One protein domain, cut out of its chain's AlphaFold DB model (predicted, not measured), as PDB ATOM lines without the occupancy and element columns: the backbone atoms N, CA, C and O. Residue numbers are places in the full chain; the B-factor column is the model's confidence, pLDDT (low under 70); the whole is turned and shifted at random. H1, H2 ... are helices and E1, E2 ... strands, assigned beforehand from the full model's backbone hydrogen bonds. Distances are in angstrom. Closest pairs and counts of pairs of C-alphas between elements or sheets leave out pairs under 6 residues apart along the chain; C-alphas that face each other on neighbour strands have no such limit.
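This is residues 37 to 178 of the 184 residues of an uncharacterized protein of Nocardiopsis composta (UniProt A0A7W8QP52). The domain is a long, narrow sandwich of two twisted sheets, only partly face to face, with most strands running along its length. The first sheet is built on the long hairpin of E2 and E3, with E1 beside E2, and with E7 and E6 one after the other along the free side of E3; the second, E5, E4, E8 and E9, packs over it, and the short helix H1 sits between the sheets toward the end where E4 begins. The turn between E2 and E3 makes one end of the rod, and the link between E1 and E2 the other. The printed part has 142 residues with one named helix and nine named strands, in the order E1 E2 E3 E4 E5 H1 E6 E7 E8 E9; the class is mostly strand, and the neighbour strands are antiparallel. It is compact, with a radius of gyration of the C-alphas of 16.5 A, and spans 57 by 25 by 24 A.

E1, residues 37 to 44, is an edge strand and forms a hairpin with E2, residues 52 to 66; N 40 and O 56 are 2.9 A apart, within hydrogen-bond range. E2 forms a hairpin with E3, residues 69 to 83, with N 61 and O 73 at 2.9 A. E1, E2 and E3 are a meander, each strand the antiparallel neighbour of the one before. On the other side of E3 from E2, the pairing is staggered: E7, residues 145 to 150, lies beside residues 69 to 75, with N 72 and O 148 at 2.9 A, and E6, residues 132 to 135, beside residues 77 to 81, with N 79 and O 134 at 2.8 A. In the second sheet E4, residues 93 to 104, forms a hairpin with E5, residues 107 to 109, with N 104 and O 107 at 2.8 A. On the other side of E4 is E8, residues 156 to 165, with N 99 and O 160 at 2.9 A. E8 forms a hairpin with E9, residues 173 to 177, with N 161 and O 175 at 2.8 A. Between the sheets, the closest C-alphas of E3 and E8 are those of Ala 74 and Gly 157, 5.2 A apart; for E1 and E9 they are Ser 40 and Leu 177, 5.7 A, and for E4 and E7 Arg 101 and Val 146, 6.2 A. E1 and E7 are apart. H1, residues 123 to 127, is on the second sheet at a height of 6.2 A, only just over E4, with 3 of its C-alphas falling on it; it only grazes the first sheet, with residues 125 to 126. In H1 every O i to N i+4 pair is within hydrogen-bond range.

E1 begins at C-alpha 37, (79.361, 109.540, 110.281), and is 22.8 A long. E2 is 44.2 A and E3 44.5 A from first to last C-alpha. E4 is 32.9 A long and starts at C-alpha 93, (77.519, 133.261, 120.270). E7 measures 16.0 A, E8 29.0 A and E9 12.9 A; E9 ends at C-alpha 177, (77.743, 115.127, 120.285). E5, H1 and E6 are shorter.

The two C-alphas farthest apart are those of Arg 48 and Gly 67, 57.2 A, while those of Cys 37 and Thr 178 are 9.9 A apart. The printed part has no cut. The link from E5 to H1, residues 110 to 122, is long, and its residues 120 to 121 pair antiparallel with residues 97 to 98 of E4. The mean pLDDT of the printed part is 84.5; it is under 70 in residues 84 to 88, 111 to 119 and 140 to 144.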
ATOM      1  N   CYS A  37      79.714 108.188 109.868       95.06
ATOM      2  CA  CYS A  37      79.361 109.540 110.281       95.06
ATOM      3  C   CYS A  37      78.120 109.545 111.170       95.06
ATOM      4  O   CYS A  37      77.268 108.659 111.083       95.06
ATOM      5  N   LYS A  38      78.008 110.572 112.011       96.94
ATOM      6  CA  LYS A  38      76.832 110.835 112.835       96.94
ATOM      7  C   LYS A  38      76.594 112.333 112.932       96.94
ATOM      8  O   LYS A  38      77.529 113.101 113.135       96.94
ATOM      9  N   THR A  39      75.333 112.728 112.791       96.88
ATOM     10  CA  THR A  39      74.888 114.109 112.966       96.88
ATOM     11  C   THR A  39      74.146 114.249 114.287       96.88
ATOM     12  O   THR A  39      73.243 113.465 114.583       96.88
ATOM     13  N   SER A  40      74.497 115.282 115.042       97.25
ATOM     14  CA  SER A  40      73.784 115.742 116.228       97.25
ATOM     15  C   SER A  40      73.164 117.099 115.942       97.25
ATOM     16  O   SER A  40      73.777 117.940 115.290       97.25
ATOM     17  N   THR A  41      71.937 117.298 116.416       96.56
ATOM     18  CA  THR A  41      71.175 118.535 116.227       96.56
ATOM     19  C   THR A  41      70.807 119.102 117.587       96.56
ATOM     20  O   THR A  41      70.395 118.341 118.460       96.56
ATOM     21  N   ARG A  42      70.940 120.417 117.758       95.69
ATOM     22  CA  ARG A  42      70.476 121.134 118.946       95.69
ATOM     23  C   ARG A  42      69.957 122.511 118.552       95.69
ATOM     24  O   ARG A  42      70.573 123.184 117.726       95.69
ATOM     25  N   SER A  43      68.822 122.895 119.125       94.25
ATOM     26  CA  SER A  43      68.340 124.276 119.102       94.25
ATOM     27  C   SER A  43      68.935 125.033 120.286       94.25
ATOM     28  O   SER A  43      69.082 124.462 121.369       94.25
ATOM     29  N   PHE A  44      69.310 126.285 120.053       92.06
ATOM     30  CA  PHE A  44      69.782 127.208 121.073       92.06
ATOM     31  C   PHE A  44      68.823 128.381 121.141       92.06
ATOM     32  O   PHE A  44      68.650 129.081 120.139       92.06
ATOM     33  N   ASP A  45      68.247 128.563 122.323       90.88
ATOM     34  CA  ASP A  45      67.326 129.651 122.604       90.88
ATOM     35  C   ASP A  45      68.138 130.925 122.824       90.88
ATOM     36  O   ASP A  45      69.053 130.945 123.657       90.88
ATOM     37  N   LEU A  46      67.861 131.968 122.038       89.06
ATOM     38  CA  LEU A  46      68.671 133.184 122.048       89.06
ATOM     39  C   LEU A  46      67.925 134.350 122.713       89.06
ATOM     40  O   LEU A  46      66.807 134.685 122.322       89.06
ATOM     41  N   PRO A  47      68.544 135.054 123.677       88.31
ATOM     42  CA  PRO A  47      67.937 136.234 124.276       88.31
ATOM     43  C   PRO A  47      67.669 137.312 123.222       88.31
ATOM     44  O   PRO A  47      68.592 137.802 122.565       88.31
ATOM     45  N   ARG A  48      66.395 137.713 123.093       85.00
ATOM     46  CA  ARG A  48      65.932 138.820 122.230       85.00
ATOM     47  C   ARG A  48      66.272 138.650 120.739       85.00
ATOM     48  O   ARG A  48      66.325 139.639 120.010       85.00
ATOM     49  N   LYS A  49      66.533 137.423 120.282       83.44
ATOM     50  CA  LYS A  49      66.938 137.097 118.906       83.44
ATOM     51  C   LYS A  49      66.237 135.805 118.470       83.44
ATOM     52  O   LYS A  49      65.917 134.995 119.333       83.44
ATOM     53  N   PRO A  50      66.022 135.573 117.164       85.56
ATOM     54  CA  PRO A  50      65.512 134.291 116.693       85.56
ATOM     55  C   PRO A  50      66.461 133.151 117.060       85.56
ATOM     56  O   PRO A  50      67.674 133.268 116.845       85.56
ATOM     57  N   ASP A  51      65.900 132.052 117.554       89.81
ATOM     58  CA  ASP A  51      66.648 130.853 117.922       89.81
ATOM     59  C   ASP A  51      67.427 130.286 116.737       89.81
ATOM     60  O   ASP A  51      67.096 130.486 115.562       89.81
ATOM     61  N   VAL A  52      68.481 129.534 117.045       90.88
ATOM     62  CA  VAL A  52      69.316 128.902 116.024       90.88
ATOM     63  C   VAL A  52      69.392 127.400 116.235       90.88
ATOM     64  O   VAL A  52      69.745 126.901 117.302       90.88
ATOM     65  N   LYS A  53      69.094 126.652 115.174       94.50
ATOM     66  CA  LYS A  53      69.243 125.200 115.136       94.50
ATOM     67  C   LYS A  53      70.569 124.849 114.488       94.50
ATOM     68  O   LYS A  53      70.755 125.066 113.293       94.50
ATOM     69  N   VAL A  54      71.481 124.263 115.257       95.19
ATOM     70  CA  VAL A  54      72.794 123.831 114.770       95.19
ATOM     71  C   VAL A  54      72.817 122.317 114.605       95.19
ATOM     72  O   VAL A  54      72.403 121.563 115.486       95.19
ATOM     73  N   LYS A  55      73.338 121.864 113.465       96.44
ATOM     74  CA  LYS A  55      73.630 120.463 113.170       96.44
ATOM     75  C   LYS A  55      75.134 120.300 113.006       96.44
ATOM     76  O   LYS A  55      75.721 120.928 112.128       96.44
ATOM     77  N   ALA A  56      75.745 119.439 113.808       94.38
ATOM     78  CA  ALA A  56      77.155 119.084 113.707       94.38
ATOM     79  C   ALA A  56      77.279 117.617 113.297       94.38
ATOM     80  O   ALA A  56      76.685 116.740 113.919       94.38
ATOM     81  N   THR A  57      78.028 117.352 112.230       94.69
ATOM     82  CA  THR A  57      78.309 116.007 111.730       94.69
ATOM     83  C   THR A  57      79.761 115.676 111.990       94.69
ATOM     84  O   THR A  57      80.655 116.386 111.531       94.69
ATOM     85  N   ILE A  58      79.982 114.577 112.697       92.88
ATOM     86  CA  ILE A  58      81.300 114.007 112.944       92.88
ATOM     87  C   ILE A  58      81.441 112.705 112.167       92.88
ATOM     88  O   ILE A  58      80.451 112.018 111.911       92.88
ATOM     89  N   CYS A  59      82.661 112.370 111.775       93.44
ATOM     90  CA  CYS A  59      82.974 111.167 111.025       93.44
ATOM     91  C   CYS A  59      84.239 110.500 111.558       93.44
ATOM     92  O   CYS A  59      85.099 111.155 112.137       93.44
ATOM     93  N   ILE A  60      84.373 109.200 111.318       92.50
ATOM     94  CA  ILE A  60      85.599 108.438 111.521       92.50
ATOM     95  C   ILE A  60      85.809 107.456 110.368       92.50
ATOM     96  O   ILE A  60      84.856 106.907 109.815       92.50
ATOM     97  N   LYS A  61      87.067 107.219 109.999       92.25
ATOM     98  CA  LYS A  61      87.452 106.166 109.052       92.25
ATOM     99  C   LYS A  61      88.822 105.593 109.376       92.25
ATOM    100  O   LYS A  61      89.657 106.274 109.972       92.25
ATOM    101  N   ARG A  62      89.083 104.370 108.919       90.88
ATOM    102  CA  ARG A  62      90.433 103.799 108.872       90.88
ATOM    103  C   ARG A  62      91.072 104.189 107.547       90.88
ATOM    104  O   ARG A  62      90.474 104.012 106.494       90.88
ATOM    105  N   THR A  63      92.279 104.734 107.605       88.19
ATOM    106  CA  THR A  63      92.993 105.267 106.439       88.19
ATOM    107  C   THR A  63      94.133 104.390 105.958       88.19
ATOM    108  O   THR A  63      94.735 104.709 104.943       88.19
ATOM    109  N   GLY A  64      94.467 103.316 106.673       87.81
ATOM    110  CA  GLY A  64      95.494 102.390 106.211       87.81
ATOM    111  C   GLY A  64      96.013 101.455 107.290       87.81
ATOM    112  O   GLY A  64      95.529 101.425 108.431       87.81
ATOM    113  N   THR A  65      97.003 100.652 106.917       89.69
ATOM    114  CA  THR A  65      97.735  99.750 107.810       89.69
ATOM    115  C   THR A  65      99.183  99.655 107.359       89.69
ATOM    116  O   THR A  65      99.437  99.504 106.174       89.69
ATOM    117  N   SER A  66     100.122  99.785 108.293       89.62
ATOM    118  CA  SER A  66     101.561  99.711 108.020       89.62
ATOM    119  C   SER A  66     102.305  99.279 109.284       89.62
ATOM    120  O   SER A  66     101.966  99.721 110.385       89.62
ATOM    121  N   GLY A  67     103.264  98.357 109.149       88.56
ATOM    122  CA  GLY A  67     104.052  97.824 110.270       88.56
ATOM    123  C   GLY A  67     103.214  97.201 111.398       88.56
ATOM    124  O   GLY A  67     103.548  97.343 112.572       88.56
ATOM    125  N   GLY A  68     102.059  96.605 111.076       87.81
ATOM    126  CA  GLY A  68     101.106  96.070 112.062       87.81
ATOM    127  C   GLY A  68     100.262  97.125 112.797       87.81
ATOM    128  O   GLY A  68      99.407  96.769 113.611       87.81
ATOM    129  N   TYR A  69     100.451  98.413 112.503       87.31
ATOM    130  CA  TYR A  69      99.628  99.507 113.017       87.31
ATOM    131  C   TYR A  69      98.492  99.838 112.057       87.31
ATOM    132  O   TYR A  69      98.661  99.842 110.842       87.31
ATOM    133  N   ARG A  70      97.339 100.176 112.622       88.44
ATOM    134  CA  ARG A  70      96.172 100.736 111.942       88.44
ATOM    135  C   ARG A  70      96.135 102.236 112.166       88.44
ATOM    136  O   ARG A  70      96.495 102.720 113.243       88.44
ATOM    137  N   TYR A  71      95.677 102.939 111.140       87.44
ATOM    138  CA  TYR A  71      95.576 104.389 111.131       87.44
ATOM    139  C   TYR A  71      94.110 104.778 111.030       87.44
ATOM    140  O   TYR A  71      93.444 104.355 110.085       87.44
ATOM    141  N   TYR A  72      93.611 105.566 111.976       87.62
ATOM    142  CA  TYR A  72      92.252 106.103 111.952       87.62
ATOM    143  C   TYR A  72      92.284 107.623 111.950       87.62
ATOM    144  O   TYR A  72      93.213 108.241 112.477       87.62
ATOM    145  N   ARG A  73      91.249 108.210 111.354       88.94
ATOM    146  CA  ARG A  73      90.987 109.646 111.381       88.94
ATOM    147  C   ARG A  73      89.560 109.871 111.832       88.94
ATOM    148  O   ARG A  73      88.663 109.365 111.162       88.94
ATOM    149  N   ALA A  74      89.364 110.614 112.915       89.50
ATOM    150  CA  ALA A  74      88.061 111.143 113.311       89.50
ATOM    151  C   ALA A  74      88.033 112.653 113.057       89.50
ATOM    152  O   ALA A  74      89.051 113.299 113.274       89.50
ATOM    153  N   TRP A  75      86.928 113.217 112.567       89.25
ATOM    154  CA  TRP A  75      86.839 114.650 112.278       89.25
ATOM    155  C   TRP A  75      85.421 115.209 112.296       89.25
ATOM    156  O   TRP A  75      84.458 114.467 112.109       89.25
ATOM    157  N   VAL A  76      85.286 116.528 112.458       89.88
ATOM    158  CA  VAL A  76      84.034 117.243 112.162       89.88
ATOM    159  C   VAL A  76      83.934 117.393 110.651       89.88
ATOM    160  O   VAL A  76      84.770 118.061 110.068       89.88
ATOM    161  N   SER A  77      82.945 116.798 109.985       91.25
ATOM    162  CA  SER A  77      82.814 116.871 108.521       91.25
ATOM    163  C   SER A  77      81.957 118.038 108.049       91.25
ATOM    164  O   SER A  77      82.196 118.598 106.976       91.25
ATOM    165  N   LYS A  78      80.942 118.410 108.833       92.12
ATOM    166  CA  LYS A  78      79.994 119.464 108.473       92.12
ATOM    167  C   LYS A  78      79.375 120.092 109.712       92.12
ATOM    168  O   LYS A  78      78.911 119.371 110.589       92.12
ATOM    169  N   VAL A  79      79.278 121.415 109.729       93.50
ATOM    170  CA  VAL A  79      78.404 122.154 110.644       93.50
ATOM    171  C   VAL A  79      77.464 123.018 109.823       93.50
ATOM    172  O   VAL A  79      77.918 123.792 108.985       93.50
ATOM    173  N   SER A  80      76.163 122.883 110.042       95.19
ATOM    174  CA  SER A  80      75.144 123.726 109.417       95.19
ATOM    175  C   SER A  80      74.263 124.362 110.476       95.19
ATOM    176  O   SER A  80      73.984 123.730 111.493       95.19
ATOM    177  N   TRP A  81      73.800 125.576 110.218       94.44
ATOM    178  CA  TRP A  81      72.893 126.292 111.102       94.44
ATOM    179  C   TRP A  81      71.756 126.914 110.311       94.44
ATOM    180  O   TRP A  81      71.916 127.246 109.133       94.44
ATOM    181  N   ASP A  82      70.625 127.044 110.988       90.75
ATOM    182  CA  ASP A  82      69.413 127.651 110.467       90.75
ATOM    183  C   ASP A  82      68.756 128.468 111.584       90.75
ATOM    184  O   ASP A  82      68.534 127.941 112.680       90.75
ATOM    185  N   GLY A  83      68.529 129.755 111.333       78.81
ATOM    186  CA  GLY A  83      67.783 130.637 112.228       78.81
ATOM    187  C   GLY A  83      66.284 130.475 111.994       78.81
ATOM    188  O   GLY A  83      65.854 130.295 110.862       78.81
ATOM    189  N   THR A  84      65.466 130.530 113.041       65.44
ATOM    190  CA  THR A  84      64.009 130.311 112.934       65.44
ATOM    191  C   THR A  84      63.207 131.534 112.449       65.44
ATOM    192  O   THR A  84      61.991 131.565 112.609       65.44
ATOM    193  N   GLY A  85      63.838 132.534 111.824       63.94
ATOM    194  CA  GLY A  85      63.158 133.730 111.310       63.94
ATOM    195  C   GLY A  85      64.114 134.780 110.738       63.94
ATOM    196  O   GLY A  85      65.327 134.586 110.772       63.94
ATOM    197  N   SER A  86      63.555 135.902 110.262       65.56
ATOM    198  CA  SER A  86      64.263 137.013 109.608       65.56
ATOM    199  C   SER A  86      65.377 137.585 110.490       65.56
ATOM    200  O   SER A  86      65.143 138.435 111.351       65.56
ATOM    201  N   PHE A  87      66.606 137.114 110.299       66.00
ATOM    202  CA  PHE A  87      67.741 137.565 111.089       66.00
ATOM    203  C   PHE A  87      68.180 138.951 110.624       66.00
ATOM    204  O   PHE A  87      68.725 139.118 109.538       66.00
ATOM    205  N   THR A  88      67.991 139.942 111.487       63.19
ATOM    206  CA  THR A  88      68.352 141.341 111.227       63.19
ATOM    207  C   THR A  88      69.809 141.672 111.574       63.19
ATOM    208  O   THR A  88      70.238 142.808 111.391       63.19
ATOM    209  N   GLY A  89      70.591 140.687 112.036       70.12
ATOM    210  CA  GLY A  89      71.989 140.846 112.446       70.12
ATOM    211  C   GLY A  89      72.213 140.664 113.953       70.12
ATOM    212  O   GLY A  89      71.286 140.407 114.718       70.12
ATOM    213  N   GLY A  90      73.475 140.770 114.381       79.69
ATOM    214  CA  GLY A  90      73.884 140.694 115.790       79.69
ATOM    215  C   GLY A  90      74.675 139.438 116.174       79.69
ATOM    216  O   GLY A  90      74.781 138.464 115.426       79.69
ATOM    217  N   LYS A  91      75.269 139.466 117.370       88.44
ATOM    218  CA  LYS A  91      76.081 138.370 117.914       88.44
ATOM    219  C   LYS A  91      75.167 137.317 118.554       88.44
ATOM    220  O   LYS A  91      74.419 137.652 119.467       88.44
ATOM    221  N   ARG A  92      75.202 136.063 118.091       89.62
ATOM    222  CA  ARG A  92      74.465 134.927 118.688       89.62
ATOM    223  C   ARG A  92      75.298 134.183 119.721       89.62
ATOM    224  O   ARG A  92      74.790 133.827 120.773       89.62
ATOM    225  N   PHE A  93      76.574 133.969 119.413       92.88
ATOM    226  CA  PHE A  93      77.519 133.261 120.270       92.88
ATOM    227  C   PHE A  93      78.751 134.122 120.544       92.88
ATOM    228  O   PHE A  93      79.288 134.761 119.633       92.88
ATOM    229  N   ASN A  94      79.219 134.107 121.787       93.56
ATOM    230  CA  ASN A  94      80.560 134.550 122.162       93.56
ATOM    231  C   ASN A  94      81.604 133.529 121.711       93.56
ATOM    232  O   ASN A  94      82.603 133.896 121.095       93.56
ATOM    233  N   GLU A  95      81.311 132.250 121.935       93.62
ATOM    234  CA  GLU A  95      82.127 131.127 121.504       93.62
ATOM    235  C   GLU A  95      81.234 129.958 121.085       93.62
ATOM    236  O   GLU A  95      80.220 129.659 121.710       93.62
ATOM    237  N   PHE A  96      81.623 129.277 120.012       92.75
ATOM    238  CA  PHE A  96      81.047 127.994 119.647       92.75
ATOM    239  C   PHE A  96      82.180 127.108 119.166       92.75
ATOM    240  O   PHE A  96      82.553 127.182 118.000       92.75
ATOM    241  N   SER A  97      82.746 126.273 120.025       90.44
ATOM    242  CA  SER A  97      83.862 125.409 119.657       90.44
ATOM    243  C   SER A  97      83.510 123.931 119.715       90.44
ATOM    244  O   SER A  97      82.664 123.523 120.499       90.44
ATOM    245  N   ILE A  98      84.113 123.107 118.851       88.62
ATOM    246  CA  ILE A  98      83.920 121.647 118.853       88.62
ATOM    247  C   ILE A  98      85.265 120.961 119.059       88.62
ATOM    248  O   ILE A  98      86.178 121.145 118.254       88.62
ATOM    249  N   SER A  99      85.357 120.127 120.094       87.62
ATOM    250  CA  SER A  99      86.520 119.290 120.387       87.62
ATOM    251  C   SER A  99      86.233 117.837 120.004       87.62
ATOM    252  O   SER A  99      85.281 117.228 120.499       87.62
ATOM    253  N   MET A 100      87.066 117.274 119.129       87.31
ATOM    254  CA  MET A 100      86.968 115.886 118.665       87.31
ATOM    255  C   MET A 100      87.804 114.934 119.525       87.31
ATOM    256  O   MET A 100      88.850 115.303 120.058       87.31
ATOM    257  N   ARG A 101      87.378 113.673 119.599       88.62
ATOM    258  CA  ARG A 101      88.147 112.555 120.155       88.62
ATOM    259  C   ARG A 101      87.849 111.261 119.395       88.62
ATOM    260  O   ARG A 101      86.851 111.161 118.684       88.62
ATOM    261  N   ALA A 102      88.711 110.267 119.555       88.75
ATOM    262  CA  ALA A 102      88.475 108.908 119.082       88.75
ATOM    263  C   ALA A 102      88.550 107.920 120.252       88.75
ATOM    264  O   ALA A 102      89.437 108.046 121.097       88.75
ATOM    265  N   GLU A 103      87.657 106.929 120.302       88.19
ATOM    266  CA  GLU A 103      87.548 106.000 121.438       88.19
ATOM    267  C   GLU A 103      87.571 104.531 120.999       88.19
ATOM    268  O   GLU A 103      87.064 104.162 119.942       88.19
ATOM    269  N   SER A 104      88.191 103.673 121.812       87.19
ATOM    270  CA  SER A 104      88.209 102.216 121.651       87.19
ATOM    271  C   SER A 104      88.247 101.548 123.028       87.19
ATOM    272  O   SER A 104      89.284 101.503 123.703       87.19
ATOM    273  N   GLY A 105      87.090 101.055 123.480       83.06
ATOM    274  CA  GLY A 105      86.914 100.552 124.845       83.06
ATOM    275  C   GLY A 105      87.237 101.637 125.877       83.06
ATOM    276  O   GLY A 105      86.733 102.747 125.779       83.06
ATOM    277  N   LYS A 106      88.130 101.343 126.833       79.44
ATOM    278  CA  LYS A 106      88.617 102.319 127.833       79.44
ATOM    279  C   LYS A 106      89.683 103.288 127.294       79.44
ATOM    280  O   LYS A 106      90.222 104.092 128.042       79.44
ATOM    281  N   THR A 107      90.095 103.149 126.031       79.25
ATOM    282  CA  THR A 107      91.134 104.000 125.437       79.25
ATOM    283  C   THR A 107      90.500 105.158 124.700       79.25
ATOM    284  O   THR A 107      89.919 104.963 123.637       79.25
ATOM    285  N   THR A 108      90.719 106.359 125.211       81.25
ATOM    286  CA  THR A 108      90.348 107.599 124.539       81.25
ATOM    287  C   THR A 108      91.608 108.270 124.005       81.25
ATOM    288  O   THR A 108      92.635 108.359 124.682       81.25
ATOM    289  N   LYS A 109      91.558 108.706 122.748       77.50
ATOM    290  CA  LYS A 109      92.597 109.495 122.094       77.50
ATOM    291  C   LYS A 109      92.025 110.860 121.757       77.50
ATOM    292  O   LYS A 109      91.147 110.988 120.909       77.50
ATOM    293  N   THR A 110      92.550 111.858 122.448       70.56
ATOM    294  CA  THR A 110      92.306 113.283 122.206       70.56
ATOM    295  C   THR A 110      93.518 113.950 121.554       70.56
ATOM    296  O   THR A 110      93.349 114.888 120.791       70.56
ATOM    297  N   ALA A 111      94.730 113.440 121.812       54.62
ATOM    298  CA  ALA A 111      95.990 114.062 121.407       54.62
ATOM    299  C   ALA A 111      96.448 113.679 119.986       54.62
ATOM    300  O   ALA A 111      96.585 112.495 119.663       54.62
ATOM    301  N   CYS A 112      96.769 114.695 119.181       52.72
ATOM    302  CA  CYS A 112      97.398 114.564 117.866       52.72
ATOM    303  C   CYS A 112      98.929 114.666 117.924       52.72
ATOM    304  O   CYS A 112      99.488 115.481 118.652       52.72
ATOM    305  N   SER A 113      99.618 113.917 117.057       41.44
ATOM    306  CA  SER A 113     100.965 114.291 116.619       41.44
ATOM    307  C   SER A 113     100.846 115.574 115.782       41.44
ATOM    308  O   SER A 113     100.242 115.517 114.711       41.44
ATOM    309  N   LYS A 114     101.425 116.685 116.263       39.56
ATOM    310  CA  LYS A 114     101.347 118.067 115.727       39.56
ATOM    311  C   LYS A 114     100.114 118.898 116.154       39.56
ATOM    312  O   LYS A 114      99.357 119.351 115.308       39.56
ATOM    313  N   ASN A 115      99.963 119.123 117.465       33.69
ATOM    314  CA  ASN A 115      99.196 120.231 118.070       33.69
ATOM    315  C   ASN A 115      97.736 120.429 117.642       33.69
ATOM    316  O   ASN A 115      97.330 121.564 117.478       33.69
ATOM    317  N   ILE A 116      96.905 119.383 117.565       40.47
ATOM    318  CA  ILE A 116      95.445 119.597 117.518       40.47
ATOM    319  C   ILE A 116      94.691 118.657 118.458       40.47
ATOM    320  O   ILE A 116      94.341 117.536 118.108       40.47
ATOM    321  N   CYS A 117      94.406 119.193 119.645       49.75
ATOM    322  CA  CYS A 117      93.107 119.096 120.315       49.75
ATOM    323  C   CYS A 117      92.250 120.348 119.970       49.75
ATOM    324  O   CYS A 117      91.458 120.780 120.802       49.75
ATOM    325  N   GLU A 118      92.469 121.014 118.821       54.12
ATOM    326  CA  GLU A 118      91.920 122.356 118.555       54.12
ATOM    327  C   GLU A 118      90.399 122.344 118.391       54.12
ATOM    328  O   GLU A 118      89.831 121.896 117.393       54.12
ATOM    329  N   SER A 119      89.763 122.911 119.405       58.88
ATOM    330  CA  SER A 119      88.492 123.609 119.350       58.88
ATOM    331  C   SER A 119      88.427 124.559 118.146       58.88
ATOM    332  O   SER A 119      89.106 125.582 118.123       58.88
ATOM    333  N   PHE A 120      87.595 124.257 117.142       71.19
ATOM    334  CA  PHE A 120      87.321 125.206 116.053       71.19
ATOM    335  C   PHE A 120      86.172 126.136 116.441       71.19
ATOM    336  O   PHE A 120      85.038 125.671 116.560       71.19
ATOM    337  N   ASN A 121      86.452 127.433 116.609       81.56
ATOM    338  CA  ASN A 121      85.423 128.414 116.939       81.56
ATOM    339  C   ASN A 121      84.586 128.793 115.698       81.56
ATOM    340  O   ASN A 121      85.038 129.482 114.787       81.56
ATOM    341  N   LEU A 122      83.335 128.345 115.682       87.62
ATOM    342  CA  LEU A 122      82.309 128.590 114.671       87.62
ATOM    343  C   LEU A 122      81.510 129.869 114.923       87.62
ATOM    344  O   LEU A 122      80.715 130.239 114.055       87.62
ATOM    345  N   ALA A 123      81.701 130.547 116.061       89.88
ATOM    346  CA  ALA A 123      80.883 131.693 116.456       89.88
ATOM    347  C   ALA A 123      80.827 132.757 115.356       89.88
ATOM    348  O   ALA A 123      79.741 133.140 114.935       89.88
ATOM    349  N   SER A 124      81.974 133.163 114.800       88.06
ATOM    350  CA  SER A 124      82.028 134.171 113.733       88.06
ATOM    351  C   SER A 124      81.241 133.758 112.485       88.06
ATOM    352  O   SER A 124      80.566 134.583 111.874       88.06
ATOM    353  N   ALA A 125      81.281 132.473 112.119       88.38
ATOM    354  CA  ALA A 125      80.545 131.968 110.964       88.38
ATOM    355  C   ALA A 125      79.027 132.002 111.201       88.38
ATOM    356  O   ALA A 125      78.288 132.428 110.314       88.38
ATOM    357  N   ILE A 126      78.578 131.590 112.390       87.50
ATOM    358  CA  ILE A 126      77.154 131.545 112.745       87.50
ATOM    359  C   ILE A 126      76.594 132.952 113.010       87.50
ATOM    360  O   ILE A 126      75.447 133.241 112.676       87.50
ATOM    361  N   ASN A 127      77.398 133.856 113.565       88.94
ATOM    362  CA  ASN A 127      77.004 135.245 113.808       88.94
ATOM    363  C   ASN A 127      76.851 136.034 112.500       88.94
ATOM    364  O   ASN A 127      76.006 136.915 112.410       88.94
ATOM    365  N   GLY A 128      77.642 135.714 111.471       84.94
ATOM    366  CA  GLY A 128      77.643 136.469 110.217       84.94
ATOM    367  C   GLY A 128      76.471 136.184 109.271       84.94
ATOM    368  O   GLY A 128      76.288 136.932 108.317       84.94
ATOM    369  N   LYS A 129      75.707 135.096 109.463       86.06
ATOM    370  CA  LYS A 129      74.633 134.684 108.535       86.06
ATOM    371  C   LYS A 129      73.459 134.044 109.266       86.06
ATOM    372  O   LYS A 129      73.667 133.293 110.212       86.06
ATOM    373  N   GLU A 130      72.235 134.266 108.787       87.00
ATOM    374  CA  GLU A 130      71.021 133.601 109.297       87.00
ATOM    375  C   GLU A 130      71.118 132.079 109.228       87.00
ATOM    376  O   GLU A 130      70.914 131.377 110.214       87.00
ATOM    377  N   LYS A 131      71.507 131.596 108.050       90.88
ATOM    378  CA  LYS A 131      71.695 130.190 107.733       90.88
ATOM    379  C   LYS A 131      73.029 129.992 107.046       90.88
ATOM    380  O   LYS A 131      73.543 130.882 106.361       90.88
ATOM    381  N   GLY A 132      73.591 128.806 107.193       92.00
ATOM    382  CA  GLY A 132      74.843 128.498 106.533       92.00
ATOM    383  C   GLY A 132      75.324 127.088 106.775       92.00
ATOM    384  O   GLY A 132      74.740 126.298 107.515       92.00
ATOM    385  N   THR A 133      76.396 126.749 106.076       93.56
ATOM    386  CA  THR A 133      77.076 125.469 106.212       93.56
ATOM    387  C   THR A 133      78.576 125.679 106.076       93.56
ATOM    388  O   THR A 133      79.041 126.438 105.226       93.56
ATOM    389  N   LYS A 134      79.337 124.987 106.917       90.69
ATOM    390  CA  LYS A 134      80.784 124.822 106.831       90.69
ATOM    391  C   LYS A 134      81.087 123.339 106.691       90.69
ATOM    392  O   LYS A 134      80.563 122.528 107.453       90.69
ATOM    393  N   THR A 135      81.905 122.985 105.709       90.06
ATOM    394  CA  THR A 135      82.346 121.610 105.447       90.06
ATOM    395  C   THR A 135      83.846 121.503 105.623       90.06
ATOM    396  O   THR A 135      84.575 122.420 105.252       90.06
ATOM    397  N   PHE A 136      84.303 120.363 106.130       86.19
ATOM    398  CA  PHE A 136      85.712 120.116 106.397       86.19
ATOM    399  C   PHE A 136      86.140 118.770 105.808       86.19
ATOM    400  O   PHE A 136      85.392 117.786 105.808       86.19
ATOM    401  N   SER A 137      87.366 118.743 105.294       82.75
ATOM    402  CA  SER A 137      87.994 117.552 104.729       82.75
ATOM    403  C   SER A 137      88.541 116.614 105.812       82.75
ATOM    404  O   SER A 137      88.862 117.019 106.922       82.75
ATOM    405  N   SER A 138      88.707 115.345 105.439       78.94
ATOM    406  CA  SER A 138      89.411 114.315 106.222       78.94
ATOM    407  C   SER A 138      90.935 114.280 105.985       78.94
ATOM    408  O   SER A 138      91.626 113.358 106.442       78.94
ATOM    409  N   SER A 139      91.465 115.223 105.199       76.88
ATOM    410  CA  SER A 139      92.890 115.331 104.861       76.88
ATOM    411  C   SER A 139      93.711 115.760 106.073       76.88
ATOM    412  O   SER A 139      93.318 116.680 106.778       76.88
ATOM    413  N   ALA A 140      94.860 115.124 106.314       59.91
ATOM    414  CA  ALA A 140      95.742 115.511 107.416       59.91
ATOM    415  C   ALA A 140      96.099 117.008 107.322       59.91
ATOM    416  O   ALA A 140      96.357 117.500 106.227       59.91
ATOM    417  N   GLY A 141      96.067 117.716 108.454       57.09
ATOM    418  CA  GLY A 141      96.226 119.176 108.499       57.09
ATOM    419  C   GLY A 141      94.930 119.970 108.298       57.09
ATOM    420  O   GLY A 141      94.961 121.192 108.366       57.09
ATOM    421  N   THR A 142      93.789 119.305 108.087       62.41
ATOM    422  CA  THR A 142      92.475 119.965 108.153       62.41
ATOM    423  C   THR A 142      91.997 120.055 109.606       62.41
ATOM    424  O   THR A 142      92.287 119.177 110.421       62.41
ATOM    425  N   TYR A 143      91.254 121.116 109.925       61.72
ATOM    426  CA  TYR A 143      90.721 121.401 111.257       61.72
ATOM    427  C   TYR A 143      89.865 120.271 111.836       61.72
ATOM    428  O   TYR A 143      89.114 119.600 111.125       61.72
ATOM    429  N   GLY A 144      89.956 120.105 113.158       62.47
ATOM    430  CA  GLY A 144      89.134 119.165 113.912       62.47
ATOM    431  C   GLY A 144      89.432 117.696 113.614       62.47
ATOM    432  O   GLY A 144      88.543 116.877 113.792       62.47
ATOM    433  N   ILE A 145      90.632 117.341 113.146       75.75
ATOM    434  CA  ILE A 145      91.021 115.946 112.895       75.75
ATOM    435  C   ILE A 145      91.756 115.359 114.101       75.75
ATOM    436  O   ILE A 145      92.723 115.934 114.583       75.75
ATOM    437  N   VAL A 146      91.367 114.150 114.501       81.56
ATOM    438  CA  VAL A 146      92.087 113.281 115.437       81.56
ATOM    439  C   VAL A 146      92.722 112.133 114.666       81.56
ATOM    440  O   VAL A 146      92.026 111.361 114.003       81.56
ATOM    441  N   LEU A 147      94.046 112.008 114.769       84.94
ATOM    442  CA  LEU A 147      94.823 110.936 114.149       84.94
ATOM    443  C   LEU A 147      95.145 109.847 115.174       84.94
ATOM    444  O   LEU A 147      95.732 110.115 116.219       84.94
ATOM    445  N   VAL A 148      94.831 108.596 114.849       85.50
ATOM    446  CA  VAL A 148      95.133 107.448 115.712       85.50
ATOM    447  C   VAL A 148      96.049 106.484 114.976       85.50
ATOM    448  O   VAL A 148      95.654 105.935 113.954       85.50
ATOM    449  N   LYS A 149      97.240 106.218 115.526       87.88
ATOM    450  CA  LYS A 149      98.121 105.104 115.134       87.88
ATOM    451  C   LYS A 149      98.120 104.063 116.250       87.88
ATOM    452  O   LYS A 149      98.521 104.360 117.371       87.88
ATOM    453  N   THR A 150      97.657 102.846 115.976       86.75
ATOM    454  CA  THR A 150      97.437 101.846 117.037       86.75
ATOM    455  C   THR A 150      97.394 100.416 116.515       86.75
ATOM    456  O   THR A 150      97.056 100.180 115.361       86.75
ATOM    457  N   LYS A 151      97.685  99.434 117.373       88.06
ATOM    458  CA  LYS A 151      97.421  98.015 117.079       88.06
ATOM    459  C   LYS A 151      95.972  97.608 117.400       88.06
ATOM    460  O   LYS A 151      95.523  96.565 116.931       88.06
ATOM    461  N   LYS A 152      95.222  98.424 118.154       87.12
ATOM    462  CA  LYS A 152      93.814  98.159 118.514       87.12
ATOM    463  C   LYS A 152      92.883  98.316 117.308       87.12
ATOM    464  O   LYS A 152      93.141  99.138 116.432       87.12
ATOM    465  N   LYS A 153      91.802  97.537 117.282       87.25
ATOM    466  CA  LYS A 153      90.706  97.636 116.302       87.25
ATOM    467  C   LYS A 153      89.510  98.360 116.922       87.25
ATOM    468  O   LYS A 153      89.489  98.555 118.134       87.25
ATOM    469  N   ASN A 154      88.496  98.652 116.109       89.75
ATOM    470  CA  ASN A 154      87.182  99.132 116.550       89.75
ATOM    471  C   ASN A 154      87.252 100.490 117.259       89.75
ATOM    472  O   ASN A 154      87.279 100.562 118.489       89.75
ATOM    473  N   TRP A 155      87.263 101.553 116.459       90.44
ATOM    474  CA  TRP A 155      87.275 102.934 116.937       90.44
ATOM    475  C   TRP A 155      85.970 103.659 116.619       90.44
ATOM    476  O   TRP A 155      85.412 103.473 115.536       90.44
ATOM    477  N   THR A 156      85.507 104.497 117.540       92.12
ATOM    478  CA  THR A 156      84.448 105.496 117.328       92.12
ATOM    479  C   THR A 156      85.055 106.890 117.262       92.12
ATOM    480  O   THR A 156      86.135 107.132 117.802       92.12
ATOM    481  N   GLY A 157      84.387 107.793 116.549       90.81
ATOM    482  CA  GLY A 157      84.604 109.227 116.666       90.81
ATOM    483  C   GLY A 157      83.558 109.805 117.605       90.81
ATOM    484  O   GLY A 157      82.374 109.508 117.462       90.81
ATOM    485  N   ASP A 158      83.997 110.649 118.524       90.38
ATOM    486  CA  ASP A 158      83.164 111.297 119.528       90.38
ATOM    487  C   ASP A 158      83.556 112.773 119.611       90.38
ATOM    488  O   ASP A 158      84.649 113.166 119.192       90.38
ATOM    489  N   ALA A 159      82.665 113.617 120.126       89.56
ATOM    490  CA  ALA A 159      82.944 115.041 120.225       89.56
ATOM    491  C   ALA A 159      82.112 115.740 121.293       89.56
ATOM    492  O   ALA A 159      81.059 115.271 121.723       89.56
ATOM    493  N   THR A 160      82.587 116.901 121.718       91.88
ATOM    494  CA  THR A 160      81.860 117.796 122.617       91.88
ATOM    495  C   THR A 160      81.988 119.209 122.088       91.88
ATOM    496  O   THR A 160      83.091 119.651 121.777       91.88
ATOM    497  N   ALA A 161      80.862 119.905 121.970       92.12
ATOM    498  CA  ALA A 161      80.856 121.325 121.680       92.12
ATOM    499  C   ALA A 161      80.832 122.131 122.983       92.12
ATOM    500  O   ALA A 161      80.123 121.762 123.919       92.12
ATOM    501  N   PHE A 162      81.590 123.217 123.046       93.50
ATOM    502  CA  PHE A 162      81.438 124.271 124.038       93.50
ATOM    503  C   PHE A 162      80.708 125.440 123.381       93.50
ATOM    504  O   PHE A 162      81.054 125.847 122.272       93.50
ATOM    505  N   VAL A 163      79.660 125.932 124.034       94.25
ATOM    506  CA  VAL A 163      78.771 126.951 123.478       94.25
ATOM    507  C   VAL A 163      78.521 128.021 124.522       94.25
ATOM    508  O   VAL A 163      77.917 127.734 125.554       94.25
ATOM    509  N   ASP A 164      78.951 129.240 124.222       96.06
ATOM    510  CA  ASP A 164      78.695 130.441 125.011       96.06
ATOM    511  C   ASP A 164      77.759 131.370 124.231       96.06
ATOM    512  O   ASP A 164      78.132 131.910 123.181       96.06
ATOM    513  N   ILE A 165      76.514 131.486 124.695       94.56
ATOM    514  CA  ILE A 165      75.467 132.272 124.039       94.56
ATOM    515  C   ILE A 165      75.681 133.742 124.390       94.56
ATOM    516  O   ILE A 165      75.909 134.108 125.535       94.56
ATOM    517  N   ALA A 166      75.623 134.612 123.388       93.38
ATOM    518  CA  ALA A 166      75.780 136.038 123.621       93.38
ATOM    519  C   ALA A 166      74.561 136.607 124.364       93.38
ATOM    520  O   ALA A 166      73.418 136.362 123.973       93.38
ATOM    521  N   ASP A 167      74.837 137.440 125.368       90.81
ATOM    522  CA  ASP A 167      73.856 138.221 126.131       90.81
ATOM    523  C   ASP A 167      72.854 137.394 126.964       90.81
ATOM    524  O   ASP A 167      71.799 137.907 127.338       90.81
ATOM    525  N   ASP A 168      73.151 136.127 127.279       91.06
ATOM    526  CA  ASP A 168      72.273 135.276 128.106       91.06
ATOM    527  C   ASP A 168      72.538 135.377 129.618       91.06
ATOM    528  O   ASP A 168      71.790 134.810 130.419       91.06
ATOM    529  N   GLY A 169      73.587 136.112 130.004       88.19
ATOM    530  CA  GLY A 169      74.004 136.301 131.393       88.19
ATOM    531  C   GLY A 169      74.590 135.045 132.048       88.19
ATOM    532  O   GLY A 169      74.736 135.022 133.269       88.19
ATOM    533  N   LYS A 170      74.903 134.001 131.272       90.81
ATOM    534  CA  LYS A 170      75.456 132.731 131.754       90.81
ATOM    535  C   LYS A 170      76.866 132.527 131.207       90.81
ATOM    536  O   LYS A 170      77.335 133.242 130.331       90.81
ATOM    537  N   SER A 171      77.564 131.548 131.774       88.12
ATOM    538  CA  SER A 171      78.799 131.029 131.198       88.12
ATOM    539  C   SER A 171      78.496 129.920 130.192       88.12
ATOM    540  O   SER A 171      77.462 129.247 130.266       88.12
ATOM    541  N   GLY A 172      79.427 129.699 129.264       90.94
ATOM    542  CA  GLY A 172      79.262 128.681 128.238       90.94
ATOM    543  C   GLY A 172      79.040 127.269 128.788       90.94
ATOM    544  O   GLY A 172      79.544 126.871 129.840       90.94
ATOM    545  N   SER A 173      78.280 126.478 128.034       93.12
ATOM    546  CA  SER A 173      77.866 125.125 128.391       93.12
ATOM    547  C   SER A 173      78.409 124.084 127.416       93.12
ATOM    548  O   SER A 173      78.718 124.368 126.257       93.12
ATOM    549  N   LYS A 174      78.521 122.836 127.884       94.56
ATOM    550  CA  LYS A 174      78.935 121.710 127.042       94.56
ATOM    551  C   LYS A 174      77.728 121.033 126.402       94.56
ATOM    552  O   LYS A 174      76.717 120.758 127.046       94.56
ATOM    553  N   TRP A 175      77.871 120.692 125.131       94.12
ATOM    554  CA  TRP A 175      76.949 119.870 124.368       94.12
ATOM    555  C   TRP A 175      77.676 118.616 123.876       94.12
ATOM    556  O   TRP A 175      78.530 118.684 122.994       94.12
ATOM    557  N   GLY A 176      77.344 117.456 124.447       92.81
ATOM    558  CA  GLY A 176      77.853 116.173 123.960       92.81
ATOM    559  C   GLY A 176      77.281 115.847 122.580       92.81
ATOM    560  O   GLY A 176      76.060 115.800 122.412       92.81
ATOM    561  N   LEU A 177      78.153 115.615 121.598       92.00
ATOM    562  CA  LEU A 177      77.743 115.127 120.285       92.00
ATOM    563  C   LEU A 177      77.655 113.600 120.317       92.00
ATOM    564  O   LEU A 177      78.436 112.919 120.978       92.00
ATOM    565  N   THR A 178      76.684 113.058 119.595       93.38
ATOM    566  CA  THR A 178      76.466 111.619 119.489       93.38
ATOM    567  C   THR A 178      77.613 110.978 118.718       93.38
ATOM    568  O   THR A 178      77.872 111.353 117.573       93.38
TER     569      THR A 178